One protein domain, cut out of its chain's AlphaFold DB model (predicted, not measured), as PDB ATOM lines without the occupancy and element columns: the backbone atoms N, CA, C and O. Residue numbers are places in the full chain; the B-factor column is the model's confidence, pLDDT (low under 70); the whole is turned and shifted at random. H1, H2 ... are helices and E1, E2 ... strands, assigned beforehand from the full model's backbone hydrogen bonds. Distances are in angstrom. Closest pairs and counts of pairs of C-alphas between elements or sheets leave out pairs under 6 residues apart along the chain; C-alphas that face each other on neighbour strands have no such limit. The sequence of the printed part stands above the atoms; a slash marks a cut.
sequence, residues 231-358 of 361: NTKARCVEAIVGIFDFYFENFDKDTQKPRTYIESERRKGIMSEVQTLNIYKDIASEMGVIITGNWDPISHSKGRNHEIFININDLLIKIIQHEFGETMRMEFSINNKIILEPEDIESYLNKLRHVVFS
ATOM      1  N   ASN A 231     230.058  42.214 144.308       66.75
ATOM      2  CA  ASN A 231     230.251  43.666 144.268       66.75
ATOM      3  C   ASN A 231     229.250  44.411 145.161       66.75
ATOM      4  O   ASN A 231     229.603  45.419 145.770       66.75
ATOM      5  N   THR A 232     228.009  43.929 145.289       71.56
ATOM      6  CA  THR A 232     227.050  44.532 146.227       71.56
ATOM      7  C   THR A 232     227.504  44.348 147.668       71.56
ATOM      8  O   THR A 232     227.474  45.303 148.443       71.56
ATOM      9  N   LYS A 233     227.984  43.151 148.024       77.00
ATOM     10  CA  LYS A 233     228.594  42.891 149.330       77.00
ATOM     11  C   LYS A 233     229.791  43.807 149.564       77.00
ATOM     12  O   LYS A 233     229.888  44.378 150.646       77.00
ATOM     13  N   ALA A 234     230.644  44.011 148.557       75.69
ATOM     14  CA  ALA A 234     231.777  44.933 148.629       75.69
ATOM     15  C   ALA A 234     231.336  46.388 148.877       75.69
ATOM     16  O   ALA A 234     231.872  47.037 149.768       75.69
ATOM     17  N   ARG A 235     230.299  46.885 148.189       75.56
ATOM     18  CA  ARG A 235     229.750  48.236 148.437       75.56
ATOM     19  C   ARG A 235     229.097  48.368 149.808       75.56
ATOM     20  O   ARG A 235     229.256  49.392 150.465       75.56
ATOM     21  N   CYS A 236     228.374  47.346 150.262       81.12
ATOM     22  CA  CYS A 236     227.845  47.313 151.625       81.12
ATOM     23  C   CYS A 236     228.986  47.364 152.648       81.12
ATOM     24  O   CYS A 236     228.909  48.091 153.633       81.12
ATOM     25  N   VAL A 237     230.067  46.635 152.388       81.00
ATOM     26  CA  VAL A 237     231.302  46.682 153.168       81.00
ATOM     27  C   VAL A 237     231.901  48.093 153.192       81.00
ATOM     28  O   VAL A 237     232.175  48.601 154.277       81.00
ATOM     29  N   GLU A 238     232.086  48.732 152.036       81.25
ATOM     30  CA  GLU A 238     232.636  50.088 151.928       81.25
ATOM     31  C   GLU A 238     231.775  51.091 152.692       81.25
ATOM     32  O   GLU A 238     232.302  51.878 153.472       81.25
ATOM     33  N   ALA A 239     230.451  50.991 152.560       83.88
ATOM     34  CA  ALA A 239     229.522  51.854 153.276       83.88
ATOM     35  C   ALA A 239     229.583  51.653 154.793       83.88
ATOM     36  O   ALA A 239     229.580  52.624 155.552       83.88
ATOM     37  N   ILE A 240     229.694  50.404 155.261       85.38
ATOM     38  CA  ILE A 240     229.930  50.114 156.680       85.38
ATOM     39  C   ILE A 240     231.242  50.766 157.119       85.38
ATOM     40  O   ILE A 240     231.241  51.492 158.106       85.38
ATOM     41  N   VAL A 241     232.343  50.567 156.390       83.38
ATOM     42  CA  VAL A 241     233.643  51.176 156.720       83.38
ATOM     43  C   VAL A 241     233.538  52.701 156.780       83.38
ATOM     44  O   VAL A 241     233.926  53.275 157.794       83.38
ATOM     45  N   GLY A 242     232.912  53.340 155.791       83.38
ATOM     46  CA  GLY A 242     232.689  54.787 155.763       83.38
ATOM     47  C   GLY A 242     231.880  55.301 156.958       83.38
ATOM     48  O   GLY A 242     232.175  56.369 157.496       83.38
ATOM     49  N   ILE A 243     230.904  54.524 157.448       87.25
ATOM     50  CA  ILE A 243     230.161  54.842 158.678       87.25
ATOM     51  C   ILE A 243     231.094  54.859 159.895       87.25
ATOM     52  O   ILE A 243     231.033  55.782 160.710       87.25
ATOM     53  N   PHE A 244     231.969  53.867 160.039       84.88
ATOM     54  CA  PHE A 244     232.919  53.854 161.150       84.88
ATOM     55  C   PHE A 244     233.998  54.935 161.018       84.88
ATOM     56  O   PHE A 244     234.305  55.597 162.009       84.88
ATOM     57  N   ASP A 245     234.535  55.156 159.820       83.44
ATOM     58  CA  ASP A 245     235.525  56.206 159.565       83.44
ATOM     59  C   ASP A 245     234.953  57.576 159.932       83.44
ATOM     60  O   ASP A 245     235.581  58.343 160.666       83.44
ATOM     61  N   PHE A 246     233.696  57.837 159.559       84.38
ATOM     62  CA  PHE A 246     232.981  59.037 159.978       84.38
ATOM     63  C   PHE A 246     232.930  59.192 161.505       84.38
ATOM     64  O   PHE A 246     233.092  60.303 162.012       84.38
ATOM     65  N   TYR A 247     232.727  58.114 162.265       84.38
ATOM     66  CA  TYR A 247     232.772  58.185 163.726       84.38
ATOM     67  C   TYR A 247     234.157  58.560 164.244       84.38
ATOM     68  O   TYR A 247     234.266  59.476 165.061       84.38
ATOM     69  N   PHE A 248     235.209  57.895 163.766       82.62
ATOM     70  CA  PHE A 248     236.572  58.145 164.235       82.62
ATOM     71  C   PHE A 248     237.066  59.546 163.879       82.62
ATOM     72  O   PHE A 248     237.668  60.218 164.717       82.62
ATOM     73  N   GLU A 249     236.765  60.029 162.674       82.69
ATOM     74  CA  GLU A 249     237.117  61.382 162.235       82.69
ATOM     75  C   GLU A 249     236.428  62.477 163.053       82.69
ATOM     76  O   GLU A 249     236.949  63.588 163.179       82.69
ATOM     77  N   ASN A 250     235.252  62.174 163.605       79.62
ATOM     78  CA  ASN A 250     234.470  63.095 164.417       79.62
ATOM     79  C   ASN A 250     234.557  62.774 165.917       79.62
ATOM     80  O   ASN A 250     233.786  63.331 166.696       79.62
ATOM     81  N   PHE A 251     235.494  61.931 166.355       82.25
ATOM     82  CA  PHE A 251     235.731  61.674 167.772       82.25
ATOM     83  C   PHE A 251     236.629  62.761 168.378       82.25
ATOM     84  O   PHE A 251     237.725  63.044 167.891       82.25
ATOM     85  N   ASP A 252     236.169  63.393 169.454       81.00
ATOM     86  CA  ASP A 252     236.949  64.372 170.199       81.00
ATOM     87  C   ASP A 252     237.800  63.667 171.262       81.00
ATOM     88  O   ASP A 252     237.292  63.139 172.254       81.00
ATOM     89  N   LYS A 253     239.119  63.673 171.040       79.12
ATOM     90  CA  LYS A 253     240.105  63.040 171.922       79.12
ATOM     91  C   LYS A 253     240.214  63.726 173.284       79.12
ATOM     92  O   LYS A 253     240.548  63.049 174.253       79.12
ATOM     93  N   ASP A 254     239.914  65.021 173.370       79.62
ATOM     94  CA  ASP A 254     240.039  65.782 174.616       79.62
ATOM     95  C   ASP A 254     238.860  65.502 175.552       79.62
ATOM     96  O   ASP A 254     239.026  65.384 176.766       79.62
ATOM     97  N   THR A 255     237.657  65.365 174.986       80.00
ATOM     98  CA  THR A 255     236.436  65.077 175.752       80.00
ATOM     99  C   THR A 255     236.080  63.592 175.815       80.00
ATOM    100  O   THR A 255     235.147  63.236 176.540       80.00
ATOM    101  N   GLN A 256     236.819  62.745 175.085       75.94
ATOM    102  CA  GLN A 256     236.559  61.312 174.885       75.94
ATOM    103  C   GLN A 256     235.115  61.036 174.450       75.94
ATOM    104  O   GLN A 256     234.443  60.133 174.952       75.94
ATOM    105  N   LYS A 257     234.595  61.880 173.553       73.25
ATOM    106  CA  LYS A 257     233.206  61.814 173.094       73.25
ATOM    107  C   LYS A 257     233.101  62.094 171.598       73.25
ATOM    108  O   LYS A 257     233.873  62.886 171.062       73.25
ATOM    109  N   PRO A 258     232.099  61.523 170.912       74.25
ATOM    110  CA  PRO A 258     231.777  61.914 169.546       74.25
ATOM    111  C   PRO A 258     231.350  63.385 169.504       74.25
ATOM    112  O   PRO A 258     230.549  63.832 170.333       74.25
ATOM    113  N   ARG A 259     231.853  64.135 168.524       77.69
ATOM    114  CA  ARG A 259     231.405  65.501 168.250       77.69
ATOM    115  C   ARG A 259     229.934  65.478 167.859       77.69
ATOM    116  O   ARG A 259     229.494  64.648 167.072       77.69
ATOM    117  N   THR A 260     229.177  66.420 168.407       71.50
ATOM    118  CA  THR A 260     227.748  66.601 168.114       71.50
ATOM    119  C   THR A 260     227.496  67.640 167.022       71.50
ATOM    120  O   THR A 260     226.452  67.619 166.370       71.50
ATOM    121  N   TYR A 261     228.457  68.543 166.812       76.38
ATOM    122  CA  TYR A 261     228.432  69.541 165.751       76.38
ATOM    123  C   TYR A 261     229.387  69.117 164.635       76.38
ATOM    124  O   TYR A 261     230.605  69.100 164.820       76.38
ATOM    125  N   ILE A 262     228.818  68.737 163.493       71.06
ATOM    126  CA  ILE A 262     229.540  68.198 162.335       71.06
ATOM    127  C   ILE A 262     229.190  69.056 161.127       71.06
ATOM    128  O   ILE A 262     228.015  69.334 160.918       71.06
ATOM    129  N   GLU A 263     230.171  69.464 160.325       66.81
ATOM    130  CA  GLU A 263     229.957  70.307 159.139       66.81
ATOM    131  C   GLU A 263     229.010  69.671 158.105       66.81
ATOM    132  O   GLU A 263     228.945  68.450 157.940       66.81
ATOM    133  N   SER A 264     228.273  70.511 157.374       62.91
ATOM    134  CA  SER A 264     227.182  70.090 156.485       62.91
ATOM    135  C   SER A 264     227.603  69.149 155.354       62.91
ATOM    136  O   SER A 264     226.847  68.232 155.035       62.91
ATOM    137  N   GLU A 265     228.790  69.332 154.770       61.34
ATOM    138  CA  GLU A 265     229.300  68.452 153.711       61.34
ATOM    139  C   GLU A 265     229.595  67.046 154.231       61.34
ATOM    140  O   GLU A 265     229.170  66.060 153.630       61.34
ATOM    141  N   ARG A 266     230.210  66.937 155.413       66.81
ATOM    142  CA  ARG A 266     230.499  65.643 156.045       66.81
ATOM    143  C   ARG A 266     229.223  64.891 156.421       66.81
ATOM    144  O   ARG A 266     229.150  63.679 156.252       66.81
ATOM    145  N   ARG A 267     228.175  65.609 156.850       70.19
ATOM    146  CA  ARG A 267     226.849  65.015 157.119       70.19
ATOM    147  C   ARG A 267     226.205  64.405 155.870       70.19
ATOM    148  O   ARG A 267     225.449  63.449 155.998       70.19
ATOM    149  N   LYS A 268     226.478  64.930 154.668       66.25
ATOM    150  CA  LYS A 268     225.985  64.319 153.421       66.25
ATOM    151  C   LYS A 268     226.691  62.998 153.122       66.25
ATOM    152  O   LYS A 268     226.017  62.070 152.689       66.25
ATOM    153  N   GLY A 269     227.992  62.905 153.407       71.00
ATOM    154  CA  GLY A 269     228.780  61.680 153.222       71.00
ATOM    155  C   GLY A 269     228.203  60.499 154.005       71.00
ATOM    156  O   GLY A 269     227.792  59.511 153.410       71.00
ATOM    157  N   ILE A 270     228.022  60.643 155.320       80.75
ATOM    158  CA  ILE A 270     227.440  59.575 156.155       80.75
ATOM    159  C   ILE A 270     226.015  59.184 155.731       80.75
ATOM    160  O   ILE A 270     225.645  58.014 155.783       80.75
ATOM    161  N   MET A 271     225.199  60.142 155.277       77.62
ATOM    162  CA  MET A 271     223.853  59.837 154.777       77.62
ATOM    163  C   MET A 271     223.887  59.106 153.433       77.62
ATOM    164  O   MET A 271     223.001  58.295 153.174       77.62
ATOM    165  N   SER A 272     224.905  59.356 152.605       72.19
ATOM    166  CA  SER A 272     225.169  58.576 151.395       72.19
ATOM    167  C   SER A 272     225.453  57.115 151.748       72.19
ATOM    168  O   SER A 272     224.824  56.231 151.178       72.19
ATOM    169  N   GLU A 273     226.285  56.850 152.761       82.50
ATOM    170  CA  GLU A 273     226.575  55.469 153.183       82.50
ATOM    171  C   GLU A 273     225.338  54.737 153.711       82.50
ATOM    172  O   GLU A 273     225.058  53.596 153.336       82.50
ATOM    173  N   VAL A 274     224.519  55.416 154.521       82.31
ATOM    174  CA  VAL A 274     223.236  54.864 154.983       82.31
ATOM    175  C   VAL A 274     222.291  54.588 153.809       82.31
ATOM    176  O   VAL A 274     221.575  53.584 153.816       82.31
ATOM    177  N   GLN A 275     222.264  55.461 152.797       74.38
ATOM    178  CA  GLN A 275     221.470  55.242 151.588       74.38
ATOM    179  C   GLN A 275     221.963  54.026 150.808       74.38
ATOM    180  O   GLN A 275     221.129  53.218 150.414       74.38
ATOM    181  N   THR A 276     223.276  53.857 150.634       73.12
ATOM    182  CA  THR A 276     223.867  52.679 149.981       73.12
ATOM    183  C   THR A 276     223.377  51.393 150.641       73.12
ATOM    184  O   THR A 276     222.830  50.519 149.970       73.12
ATOM    185  N   LEU A 277     223.476  51.304 151.970       80.00
ATOM    186  CA  LEU A 277     223.020  50.128 152.708       80.00
ATOM    187  C   LEU A 277     221.494  49.912 152.613       80.00
ATOM    188  O   LEU A 277     221.034  48.774 152.577       80.00
ATOM    189  N   ASN A 278     220.700  50.986 152.539       72.62
ATOM    190  CA  ASN A 278     219.249  50.891 152.330       72.62
ATOM    191  C   ASN A 278     218.870  50.455 150.907       72.62
ATOM    192  O   ASN A 278     217.900  49.716 150.746       72.62
ATOM    193  N   ILE A 279     219.606  50.900 149.883       67.88
ATOM    194  CA  ILE A 279     219.400  50.483 148.487       67.88
ATOM    195  C   ILE A 279     219.621  48.972 148.361       67.88
ATOM    196  O   ILE A 279     218.841  48.289 147.704       67.88
ATOM    197  N   TYR A 280     220.635  48.441 149.047       74.44
ATOM    198  CA  TYR A 280     221.004  47.025 149.015       74.44
ATOM    199  C   TYR A 280     220.559  46.254 150.265       74.44
ATOM    200  O   TYR A 280     221.236  45.326 150.705       74.44
ATOM    201  N   LYS A 281     219.415  46.631 150.852       77.19
ATOM    202  CA  LYS A 281     218.960  46.140 152.163       77.19
ATOM    203  C   LYS A 281     218.864  44.616 152.270       77.19
ATOM    204  O   LYS A 281     219.170  44.077 153.332       77.19
ATOM    205  N   ASP A 282     218.448  43.927 151.209       75.31
ATOM    206  CA  ASP A 282     218.315  42.465 151.218       75.31
ATOM    207  C   ASP A 282     219.689  41.790 151.362       75.31
ATOM    208  O   ASP A 282     219.891  40.978 152.262       75.31
ATOM    209  N   ILE A 283     220.675  42.229 150.575       78.25
ATOM    210  CA  ILE A 283     222.057  41.724 150.633       78.25
ATOM    211  C   ILE A 283     222.745  42.162 151.932       78.25
ATOM    212  O   ILE A 283     223.428  41.365 152.572       78.25
ATOM    213  N   ALA A 284     222.520  43.399 152.384       80.88
ATOM    214  CA  ALA A 284     222.985  43.856 153.691       80.88
ATOM    215  C   ALA A 284     222.431  42.965 154.822       80.88
ATOM    216  O   ALA A 284     223.172  42.585 155.728       80.88
ATOM    217  N   SER A 285     221.163  42.548 154.732       83.12
ATOM    218  CA  SER A 285     220.538  41.650 155.711       83.12
ATOM    219  C   SER A 285     221.167  40.254 155.699       83.12
ATOM    220  O   SER A 285     221.386  39.688 156.770       83.12
ATOM    221  N   GLU A 286     221.521  39.716 154.527       82.44
ATOM    222  CA  GLU A 286     222.290  38.463 154.415       82.44
ATOM    223  C   GLU A 286     223.675  38.564 155.075       82.44
ATOM    224  O   GLU A 286     224.163  37.590 155.645       82.44
ATOM    225  N   MET A 287     224.285  39.753 155.060       77.94
ATOM    226  CA  MET A 287     225.548  40.052 155.750       77.94
ATOM    227  C   MET A 287     225.376  40.293 157.263       77.94
ATOM    228  O   MET A 287     226.343  40.632 157.947       77.94
ATOM    229  N   GLY A 288     224.161  40.143 157.800       81.69
ATOM    230  CA  GLY A 288     223.845  40.403 159.206       81.69
ATOM    231  C   GLY A 288     223.664  41.887 159.543       81.69
ATOM    232  O   GLY A 288     223.696  42.244 160.723       81.69
ATOM    233  N   VAL A 289     223.481  42.747 158.533       85.50
ATOM    234  CA  VAL A 289     223.254  44.189 158.685       85.50
ATOM    235  C   VAL A 289     221.777  44.525 158.526       85.50
ATOM    236  O   VAL A 289     221.202  44.426 157.447       85.50
ATOM    237  N   ILE A 290     221.154  44.982 159.608       85.62
ATOM    238  CA  ILE A 290     219.745  45.372 159.639       85.62
ATOM    239  C   ILE A 290     219.646  46.870 159.893       85.62
ATOM    240  O   ILE A 290     220.052  47.367 160.943       85.62
ATOM    241  N   ILE A 291     219.033  47.586 158.954       84.94
ATOM    242  CA  ILE A 291     218.805  49.028 159.065       84.94
ATOM    243  C   ILE A 291     217.339  49.278 159.384       84.94
ATOM    244  O   ILE A 291     216.431  48.787 158.700       84.94
ATOM    245  N   THR A 292     217.104  50.067 160.424       81.81
ATOM    246  CA  THR A 292     215.773  50.524 160.826       81.81
ATOM    247  C   THR A 292     215.802  52.010 161.164       81.81
ATOM    248  O   THR A 292     216.849  52.572 161.476       81.81
ATOM    249  N   GLY A 293     214.646  52.667 161.080       69.56
ATOM    250  CA  GLY A 293     214.530  54.115 161.252       69.56
ATOM    251  C   GLY A 293     214.091  54.814 159.967       69.56
ATOM    252  O   GLY A 293     214.364  54.357 158.861       69.56
ATOM    253  N   ASN A 294     213.361  55.918 160.122       55.56
ATOM    254  CA  ASN A 294     212.778  56.665 159.010       55.56
ATOM    255  C   ASN A 294     213.688  57.838 158.650       55.56
ATOM    256  O   ASN A 294     213.405  58.981 159.017       55.56
ATOM    257  N   TRP A 295     214.785  57.568 157.942       55.88
ATOM    258  CA  TRP A 295     215.456  58.653 157.238       55.88
ATOM    259  C   TRP A 295     214.719  58.912 155.926       55.88
ATOM    260  O   TRP A 295     214.811  58.139 154.979       55.88
ATOM    261  N   ASP A 296     213.934  59.985 155.919       55.44
ATOM    262  CA  ASP A 296     213.179  60.456 154.761       55.44
ATOM    263  C   ASP A 296     213.543  61.931 154.495       55.44
ATOM    264  O   ASP A 296     213.304  62.783 155.364       55.44
ATOM    265  N   PRO A 297     214.084  62.269 153.310       48.09
ATOM    266  CA  PRO A 297     214.397  63.646 152.924       48.09
ATOM    267  C   PRO A 297     213.214  64.620 153.083       48.09
ATOM    268  O   PRO A 297     213.406  65.802 153.382       48.09
ATOM    269  N   ILE A 298     211.977  64.142 152.914       43.16
ATOM    270  CA  ILE A 298     210.756  64.954 153.004       43.16
ATOM    271  C   ILE A 298     210.435  65.263 154.469       43.16
ATOM    272  O   ILE A 298     210.120  66.407 154.810       43.16
ATOM    273  N   SER A 299     210.561  64.280 155.359       46.94
ATOM    274  CA  SER A 299     210.413  64.455 156.809       46.94
ATOM    275  C   SER A 299     211.503  65.354 157.409       46.94
ATOM    276  O   SER A 299     211.212  66.129 158.323       46.94
ATOM    277  N   HIS A 300     212.706  65.342 156.822       50.28
ATOM    278  CA  HIS A 300     213.837  66.191 157.205       50.28
ATOM    279  C   HIS A 300     213.538  67.687 157.014       50.28
ATOM    280  O   HIS A 300     213.752  68.493 157.918       50.28
ATOM    281  N   SER A 301     212.918  68.056 155.885       48.00
ATOM    282  CA  SER A 301     212.490  69.442 155.614       48.00
ATOM    283  C   SER A 301     211.422  69.985 156.576       48.00
ATOM    284  O   SER A 301     211.130  71.177 156.563       48.00
ATOM    285  N   LYS A 302     210.836  69.127 157.426       52.38
ATOM    286  CA  LYS A 302     209.833  69.490 158.439       52.38
ATOM    287  C   LYS A 302     210.420  69.623 159.852       52.38
ATOM    288  O   LYS A 302     209.647  69.764 160.797       52.38
ATOM    289  N   GLY A 303     211.746  69.555 160.010       53.28
ATOM    290  CA  GLY A 303     212.427  69.788 161.292       53.28
ATOM    291  C   GLY A 303     212.265  68.676 162.325       53.28
ATOM    292  O   GLY A 303     212.323  68.936 163.524       53.28
ATOM    293  N   ARG A 304     212.009  67.439 161.888       59.44
ATOM    294  CA  ARG A 304     211.883  66.297 162.802       59.44
ATOM    295  C   ARG A 304     213.256  65.728 163.149       59.44
ATOM    296  O   ARG A 304     214.148  65.694 162.309       59.44
ATOM    297  N   ASN A 305     213.392  65.243 164.381       67.69
ATOM    298  CA  ASN A 305     214.554  64.461 164.800       67.69
ATOM    299  C   ASN A 305     214.534  63.111 164.086       67.69
ATOM    300  O   ASN A 305     213.489  62.454 164.054       67.69
ATOM    301  N   HIS A 306     215.661  62.717 163.504       72.69
ATOM    302  CA  HIS A 306     215.782  61.456 162.781       72.69
ATOM    303  C   HIS A 306     216.704  60.526 163.556       72.69
ATOM    304  O   HIS A 306     217.813  60.909 163.921       72.69
ATOM    305  N   GLU A 307     216.237  59.305 163.792       82.44
ATOM    306  CA  GLU A 307     217.037  58.241 164.383       82.44
ATOM    307  C   GLU A 307     217.152  57.110 163.365       82.44
ATOM    308  O   GLU A 307     216.143  56.566 162.908       82.44
ATOM    309  N   ILE A 308     218.388  56.793 162.996       86.25
ATOM    310  CA  ILE A 308     218.747  55.645 162.173       86.25
ATOM    311  C   ILE A 308     219.454  54.651 163.082       86.25
ATOM    312  O   ILE A 308     220.346  55.013 163.848       86.25
ATOM    313  N   PHE A 309     219.060  53.396 162.971       88.44
ATOM    314  CA  PHE A 309     219.618  52.283 163.710       88.44
ATOM    315  C   PHE A 309     220.194  51.296 162.707       88.44
ATOM    316  O   PHE A 309     219.463  50.774 161.864       88.44
ATOM    317  N   ILE A 310     221.490  51.038 162.806       89.31
ATOM    318  CA  ILE A 310     222.198  50.055 161.992       89.31
ATOM    319  C   ILE A 310     222.675  48.977 162.949       89.31
ATOM    320  O   ILE A 310     223.508  49.226 163.817       89.31
ATOM    321  N   ASN A 311     222.092  47.794 162.833       88.19
ATOM    322  CA  ASN A 311     222.435  46.650 163.652       88.19
ATOM    323  C   ASN A 311     223.325  45.710 162.839       88.19
ATOM    324  O   ASN A 311     222.933  45.309 161.748       88.19
ATOM    325  N   ILE A 312     224.511  45.401 163.352       87.06
ATOM    326  CA  ILE A 312     225.489  44.495 162.754       87.06
ATOM    327  C   ILE A 312     225.818  43.430 163.807       87.06
ATOM    328  O   ILE A 312     226.684  43.631 164.665       87.06
ATOM    329  N   ASN A 313     225.132  42.288 163.735       81.00
ATOM    330  CA  ASN A 313     225.178  41.217 164.740       81.00
ATOM    331  C   ASN A 313     224.793  41.688 166.159       81.00
ATOM    332  O   ASN A 313     223.614  41.895 166.433       81.00
ATOM    333  N   ASP A 314     225.748  41.811 167.088       83.12
ATOM    334  CA  ASP A 314     225.521  42.303 168.454       83.12
ATOM    335  C   ASP A 314     225.890  43.782 168.642       83.12
ATOM    336  O   ASP A 314     225.714  44.324 169.740       83.12
ATOM    337  N   LEU A 315     226.350  44.444 167.573       85.94
ATOM    338  CA  LEU A 315     226.618  45.876 167.535       85.94
ATOM    339  C   LEU A 315     225.410  46.650 167.011       85.94
ATOM    340  O   LEU A 315     224.956  46.449 165.890       85.94
ATOM    341  N   LEU A 316     224.970  47.635 167.780       88.75
ATOM    342  CA  LEU A 316     224.002  48.637 167.373       88.75
ATOM    343  C   LEU A 316     224.688  49.996 167.230       88.75
ATOM    344  O   LEU A 316     225.233  50.536 168.195       88.75
ATOM    345  N   ILE A 317     224.585  50.562 166.034       89.62
ATOM    346  CA  ILE A 317     224.983  51.925 165.702       89.62
ATOM    347  C   ILE A 317     223.716  52.775 165.637       89.62
ATOM    348  O   ILE A 317     222.813  52.502 164.845       89.62
ATOM    349  N   LYS A 318     223.645  53.817 166.459       88.88
ATOM    350  CA  LYS A 318     222.559  54.795 166.453       88.88
ATOM    351  C   LYS A 318     223.079  56.113 165.896       88.88
ATOM    352  O   LYS A 318     223.943  56.736 166.505       88.88
ATOM    353  N   ILE A 319     222.534  56.552 164.767       87.12
ATOM    354  CA  ILE A 319     222.791  57.875 164.192       87.12
ATOM    355  C   ILE A 319     221.569  58.739 164.478       87.12
ATOM    356  O   ILE A 319     220.453  58.424 164.067       87.12
ATOM    357  N   ILE A 320     221.783  59.825 165.204       82.62
ATOM    358  CA  ILE A 320     220.755  60.763 165.628       82.62
ATOM    359  C   ILE A 320     221.033  62.097 164.964       82.62
ATOM    360  O   ILE A 320     222.118  62.651 165.112       82.62
ATOM    361  N   GLN A 321     220.047  62.632 164.264       76.31
ATOM    362  CA  GLN A 321     220.131  63.942 163.645       76.31
ATOM    363  C   GLN A 321     219.065  64.867 164.243       76.31
ATOM    364  O   GLN A 321     217.876  64.538 164.246       76.31
ATOM    365  N   HIS A 322     219.506  66.016 164.750       72.19
ATOM    366  CA  HIS A 322     218.705  67.024 165.444       72.19
ATOM    367  C   HIS A 322     218.787  68.388 164.731       72.19
ATOM    368  O   HIS A 322     219.576  68.570 163.804       72.19
ATOM    369  N   GLU A 323     217.928  69.330 165.145       59.50
ATOM    370  CA  GLU A 323     217.987  70.753 164.755       59.50
ATOM    371  C   GLU A 323     218.015  70.979 163.234       59.50
ATOM    372  O   GLU A 323     218.948  71.561 162.700       59.50
ATOM    373  N   PHE A 324     217.023  70.465 162.493       61.06
ATOM    374  CA  PHE A 324     216.975  70.581 161.018       61.06
ATOM    375  C   PHE A 324     218.212  70.013 160.298       61.06
ATOM    376  O   PHE A 324     218.489  70.349 159.149       61.06
ATOM    377  N   GLY A 325     218.954  69.125 160.963       58.03
ATOM    378  CA  GLY A 325     220.182  68.562 160.436       58.03
ATOM    379  C   GLY A 325     221.452  69.294 160.826       58.03
ATOM    380  O   GLY A 325     222.498  68.887 160.336       58.03
ATOM    381  N   GLU A 326     221.389  70.321 161.675       59.53
ATOM    382  CA  GLU A 326     222.555  71.076 162.146       59.53
ATOM    383  C   GLU A 326     223.432  70.287 163.118       59.53
ATOM    384  O   GLU A 326     224.652  70.458 163.119       59.53
ATOM    385  N   THR A 327     222.833  69.381 163.886       68.19
ATOM    386  CA  THR A 327     223.547  68.526 164.831       68.19
ATOM    387  C   THR A 327     223.345  67.058 164.490       68.19
ATOM    388  O   THR A 327     222.255  66.608 164.129       68.19
ATOM    389  N   MET A 328     224.432  66.295 164.570       75.56
ATOM    390  CA  MET A 328     224.427  64.858 164.338       75.56
ATOM    391  C   MET A 328     225.257  64.189 165.422       75.56
ATOM    392  O   MET A 328     226.375  64.605 165.708       75.56
ATOM    393  N   ARG A 329     224.688  63.162 166.040       80.88
ATOM    394  CA  ARG A 329     225.314  62.370 167.090       80.88
ATOM    395  C   ARG A 329     225.292  60.912 166.683       80.88
ATOM    396  O   ARG A 329     224.305  60.433 166.138       80.88
ATOM    397  N   MET A 330     226.365  60.211 167.004       85.75
ATOM    398  CA  MET A 330     226.502  58.799 166.709       85.75
ATOM    399  C   MET A 330     226.872  58.040 167.979       85.75
ATOM    400  O   MET A 330     227.725  58.487 168.743       85.75
ATOM    401  N   GLU A 331     226.198  56.923 168.228       86.44
ATOM    402  CA  GLU A 331     226.404  56.081 169.405       86.44
ATOM    403  C   GLU A 331     226.599  54.631 168.981       86.44
ATOM    404  O   GLU A 331     225.829  54.107 168.179       86.44
ATOM    405  N   PHE A 332     227.606  53.975 169.552       86.81
ATOM    406  CA  PHE A 332     227.851  52.548 169.375       86.81
ATOM    407  C   PHE A 332     227.467  51.826 170.655       86.81
ATOM    408  O   PHE A 332     227.773  52.289 171.756       86.81
ATOM    409  N   SER A 333     226.809  50.681 170.526       86.19
ATOM    410  CA  SER A 333     226.508  49.821 171.663       86.19
ATOM    411  C   SER A 333     226.648  48.354 171.298       86.19
ATOM    412  O   SER A 333     226.129  47.926 170.276       86.19
ATOM    413  N   ILE A 334     227.332  47.577 172.135       83.94
ATOM    414  CA  ILE A 334     227.451  46.122 171.992       83.94
ATOM    415  C   ILE A 334     226.675  45.469 173.128       83.94
ATOM    416  O   ILE A 334     226.872  45.820 174.293       83.94
ATOM    417  N   ASN A 335     225.782  44.527 172.815       80.62
ATOM    418  CA  ASN A 335     224.944  43.850 173.817       80.62
ATOM    419  C   ASN A 335     224.217  44.847 174.753       80.62
ATOM    420  O   ASN A 335     224.175  44.670 175.973       80.62
ATOM    421  N   ASN A 336     223.681  45.929 174.173       76.25
ATOM    422  CA  ASN A 336     223.014  47.050 174.856       76.25
ATOM    423  C   ASN A 336     223.889  47.854 175.838       76.25
ATOM    424  O   ASN A 336     223.362  48.627 176.641       76.25
ATOM    425  N   LYS A 337     225.217  47.714 175.783       80.56
ATOM    426  CA  LYS A 337     226.157  48.571 176.516       80.56
ATOM    427  C   LYS A 337     226.783  49.578 175.567       80.56
ATOM    428  O   LYS A 337     227.389  49.182 174.577       80.56
ATOM    429  N   ILE A 338     226.631  50.864 175.876       80.81
ATOM    430  CA  ILE A 338     227.249  51.954 175.111       80.81
ATOM    431  C   ILE A 338     228.769  51.827 175.204       80.81
ATOM    432  O   ILE A 338     229.310  51.665 176.299       80.81
ATOM    433  N   ILE A 339     229.432  51.923 174.056       76.62
ATOM    434  CA  ILE A 339     230.886  51.951 173.951       76.62
ATOM    435  C   ILE A 339     231.332  53.400 173.840       76.62
ATOM    436  O   ILE A 339     230.796  54.167 173.038       76.62
ATOM    437  N   LEU A 340     232.299  53.764 174.677       66.75
ATOM    438  CA  LEU A 340     232.881  55.103 174.719       66.75
ATOM    439  C   LEU A 340     234.321  55.119 174.195       66.75
ATOM    440  O   LEU A 340     234.752  56.145 173.683       66.75
ATOM    441  N   GLU A 341     235.026  53.986 174.274       74.38
ATOM    442  CA  GLU A 341     236.423  53.874 173.862       74.38
ATOM    443  C   GLU A 341     236.536  53.493 172.371       74.38
ATOM    444  O   GLU A 341     236.023  52.444 171.964       74.38
ATOM    445  N   PRO A 342     237.227  54.297 171.538       74.44
ATOM    446  CA  PRO A 342     237.435  54.000 170.118       74.44
ATOM    447  C   PRO A 342     238.126  52.654 169.854       74.44
ATOM    448  O   PRO A 342     237.841  52.001 168.854       74.44
ATOM    449  N   GLU A 343     238.994  52.216 170.766       77.75
ATOM    450  CA  GLU A 343     239.775  50.974 170.660       77.75
ATOM    451  C   GLU A 343     238.879  49.721 170.654       77.75
ATOM    452  O   GLU A 343     239.125  48.767 169.910       77.75
ATOM    453  N   ASP A 344     237.792  49.734 171.432       75.62
ATOM    454  CA  ASP A 344     236.814  48.642 171.475       75.62
ATOM    455  C   ASP A 344     236.021  48.548 170.162       75.62
ATOM    456  O   ASP A 344     235.715  47.453 169.677       75.62
ATOM    457  N   ILE A 345     235.730  49.702 169.553       74.69
ATOM    458  CA  ILE A 345     235.046  49.815 168.260       74.69
ATOM    459  C   ILE A 345     235.972  49.339 167.134       74.69
ATOM    460  O   ILE A 345     235.550  48.562 166.278       74.69
ATOM    461  N   GLU A 346     237.245  49.736 167.157       76.88
ATOM    462  CA  GLU A 346     238.261  49.313 166.188       76.88
ATOM    463  C   GLU A 346     238.539  47.801 166.270       76.88
ATOM    464  O   GLU A 346     238.624  47.106 165.255       76.88
ATOM    465  N   SER A 347     238.595  47.246 167.484       74.19
ATOM    466  CA  SER A 347     238.689  45.799 167.713       74.19
ATOM    467  C   SER A 347     237.494  45.045 167.120       74.19
ATOM    468  O   SER A 347     237.659  43.992 166.497       74.19
ATOM    469  N   TYR A 348     236.283  45.594 167.259       73.12
ATOM    470  CA  TYR A 348     235.077  45.007 166.682       73.12
ATOM    471  C   TYR A 348     235.048  45.119 165.150       73.12
ATOM    472  O   TYR A 348     234.729  44.142 164.479       73.12
ATOM    473  N   LEU A 349     235.471  46.249 164.582       71.75
ATOM    474  CA  LEU A 349     235.675  46.419 163.140       71.75
ATOM    475  C   LEU A 349     236.629  45.389 162.551       71.75
ATOM    476  O   LEU A 349     236.345  44.806 161.511       71.75
ATOM    477  N   ASN A 350     237.752  45.139 163.220       72.12
ATOM    478  CA  ASN A 350     238.713  44.139 162.772       72.12
ATOM    479  C   ASN A 350     238.120  42.719 162.827       72.12
ATOM    480  O   ASN A 350     238.405  41.902 161.957       72.12
ATOM    481  N   LYS A 351     237.226  42.427 163.781       68.06
ATOM    482  CA  LYS A 351     236.464  41.164 163.805       68.06
ATOM    483  C   LYS A 351     235.416  41.100 162.693       68.06
ATOM    484  O   LYS A 351     235.308  40.069 162.034       68.06
ATOM    485  N   LEU A 352     234.692  42.194 162.445       64.12
ATOM    486  CA  LEU A 352     233.768  42.310 161.315       64.12
ATOM    487  C   LEU A 352     234.502  42.136 159.986       64.12
ATOM    488  O   LEU A 352     233.977  41.457 159.113       64.12
ATOM    489  N   ARG A 353     235.741  42.636 159.862       64.88
ATOM    490  CA  ARG A 353     236.622  42.380 158.713       64.88
ATOM    491  C   ARG A 353     236.780  40.893 158.411       64.88
ATOM    492  O   ARG A 353     236.685  40.486 157.265       64.88
ATOM    493  N   HIS A 354     236.898  40.051 159.425       57.59
ATOM    494  CA  HIS A 354     237.033  38.609 159.220       57.59
ATOM    495  C   HIS A 354     235.714  37.861 158.960       57.59
ATOM    496  O   HIS A 354     235.753  36.787 158.370       57.59
ATOM    497  N   VAL A 355     234.570  38.399 159.393       53.59
ATOM    498  CA  VAL A 355     233.250  37.738 159.287       53.59
ATOM    499  C   VAL A 355     232.453  38.218 158.069       53.59
ATOM    500  O   VAL A 355     231.725  37.440 157.465       53.59
ATOM    501  N   VAL A 356     232.601  39.492 157.702       50.88
ATOM    502  CA  VAL A 356     231.886  40.149 156.597       50.88
ATOM    503  C   VAL A 356     232.745  40.205 155.321       50.88
ATOM    504  O   VAL A 356     232.189  40.227 154.229       50.88
ATOM    505  N   PHE A 357     234.086  40.179 155.422       53.88
ATOM    506  CA  PHE A 357     235.006  40.428 154.296       53.88
ATOM    507  C   PHE A 357     235.808  39.190 153.868       53.88
ATOM    508  O   PHE A 357     236.797  39.309 153.147       53.88
ATOM    509  N   SER A 358     235.385  37.984 154.255       49.09
ATOM    510  CA  SER A 358     235.814  36.757 153.578       49.09
ATOM    511  C   SER A 358     235.089  36.627 152.230       49.09
ATOM    512  O   SER A 358     234.274  35.726 152.040       49.09
TER     513      SER A 358
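Overview. This is residues 231 to 358 of the 361 residues of the protein "Protein kinase domain-containing protein" of marine sediment metagenome (UniProt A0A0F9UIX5). One strongly twisted antiparallel sheet of five strands makes a wall, with the helices H1, H2 and H5 over one of its faces and the other face bare. H1 and H2 form a helical hairpin, H5 runs beside H1 in the opposite direction, the short H3 sits by the edge strand E1, and the small H4 lies in the loop from E1 to E2, away from the other helices. The printed part has 128 residues with five named helices and five named strands, in the order H1 H2 H3 E1 H4 E2 E3 E4 E5 H5, and the sheet runs E1 E2 E3 E4 E5. The class is mixed, helices and strands, in two layers, which means helices on one face of a sheet. The whole is compact, with a radius of gyration of the C-alphas of 14.1 A and spans of 40 by 35 by 26 A.

Along the chain. H1, residues 231 to 249, begins with C-alpha 231 at (230.251, 43.666, 144.268) and is 26.1 A long. Residues 250 to 263 hold no named element, but residues 251 to 252 pair with residues 257 to 258, antiparallel. H2 is residues 264 to 279, 22.6 A, and H3 is residues 281 to 286. E1 is residues 289 to 292, and H4 is residues 297 to 300. E2, residues 306 to 312, is 19.5 A long and begins with C-alpha 306 at (215.782, 61.456, 162.781). E3 is residues 315 to 322, 22.7 A, E4 is residues 327 to 334, 23.8 A, and E5 is residues 337 to 339. H5, residues 342 to 356, is 20.1 A long and ends with C-alpha 356 at (231.886, 40.149, 156.597).

Arrangement. E2, E3, E4 and E5 form a meander, each strand the antiparallel neighbour of the one before, in three hairpins. E1 and E2 are antiparallel at 160 degrees, with N 290 and O 311 2.8 A apart, within hydrogen-bond range. In the same range are N 310 and O 317 of E2 and E3 at 2.8 A, N 318 and O 331 of E3 and E4 at 2.8 A, and N 334 and O 337 of E4 and E5 at 2.9 A. H1 is on the sheet at a height of 10.8 A and runs across the strands, only just, at 62 degrees to E2 on the local plane. H2 is on the same face at a height of 9.6 A, slantwise to the strands at 53 degrees to E2 on the local plane. H1 and H2 touch at a shallow tilt of 31 degrees, opposite ways, and their closest C-alphas are those of Ala 239 and Glu 273, 4.7 A apart; H2 does so with residues 270 to 277 alone. H5 is also on that face, at a height of 10.4 A. H5 and H1 are close but not clearly touching, with the C-alphas of Phe 248 and Pro 342 closest at 7.2 A. H3 only grazes the sheet, with residues 281 to 285, and H4 is only just not on it, with 4 pairs of C-alphas within 10 A. In H1, H2, H3 and H5 every O i to N i+4 pair is within hydrogen-bond range; H4 is too short for such a pair.

Size, cuts and confidence. The C-alphas farthest apart are those of Lys 302 and Ser 358, 42.1 A. The printed part has no cut, and the link from H1 to H2, 14 residues, is long. The mean pLDDT of the printed part is 74.3; residues 293 to 305 and 351 to 358 are among those under 70, and H4 has a mean of 47.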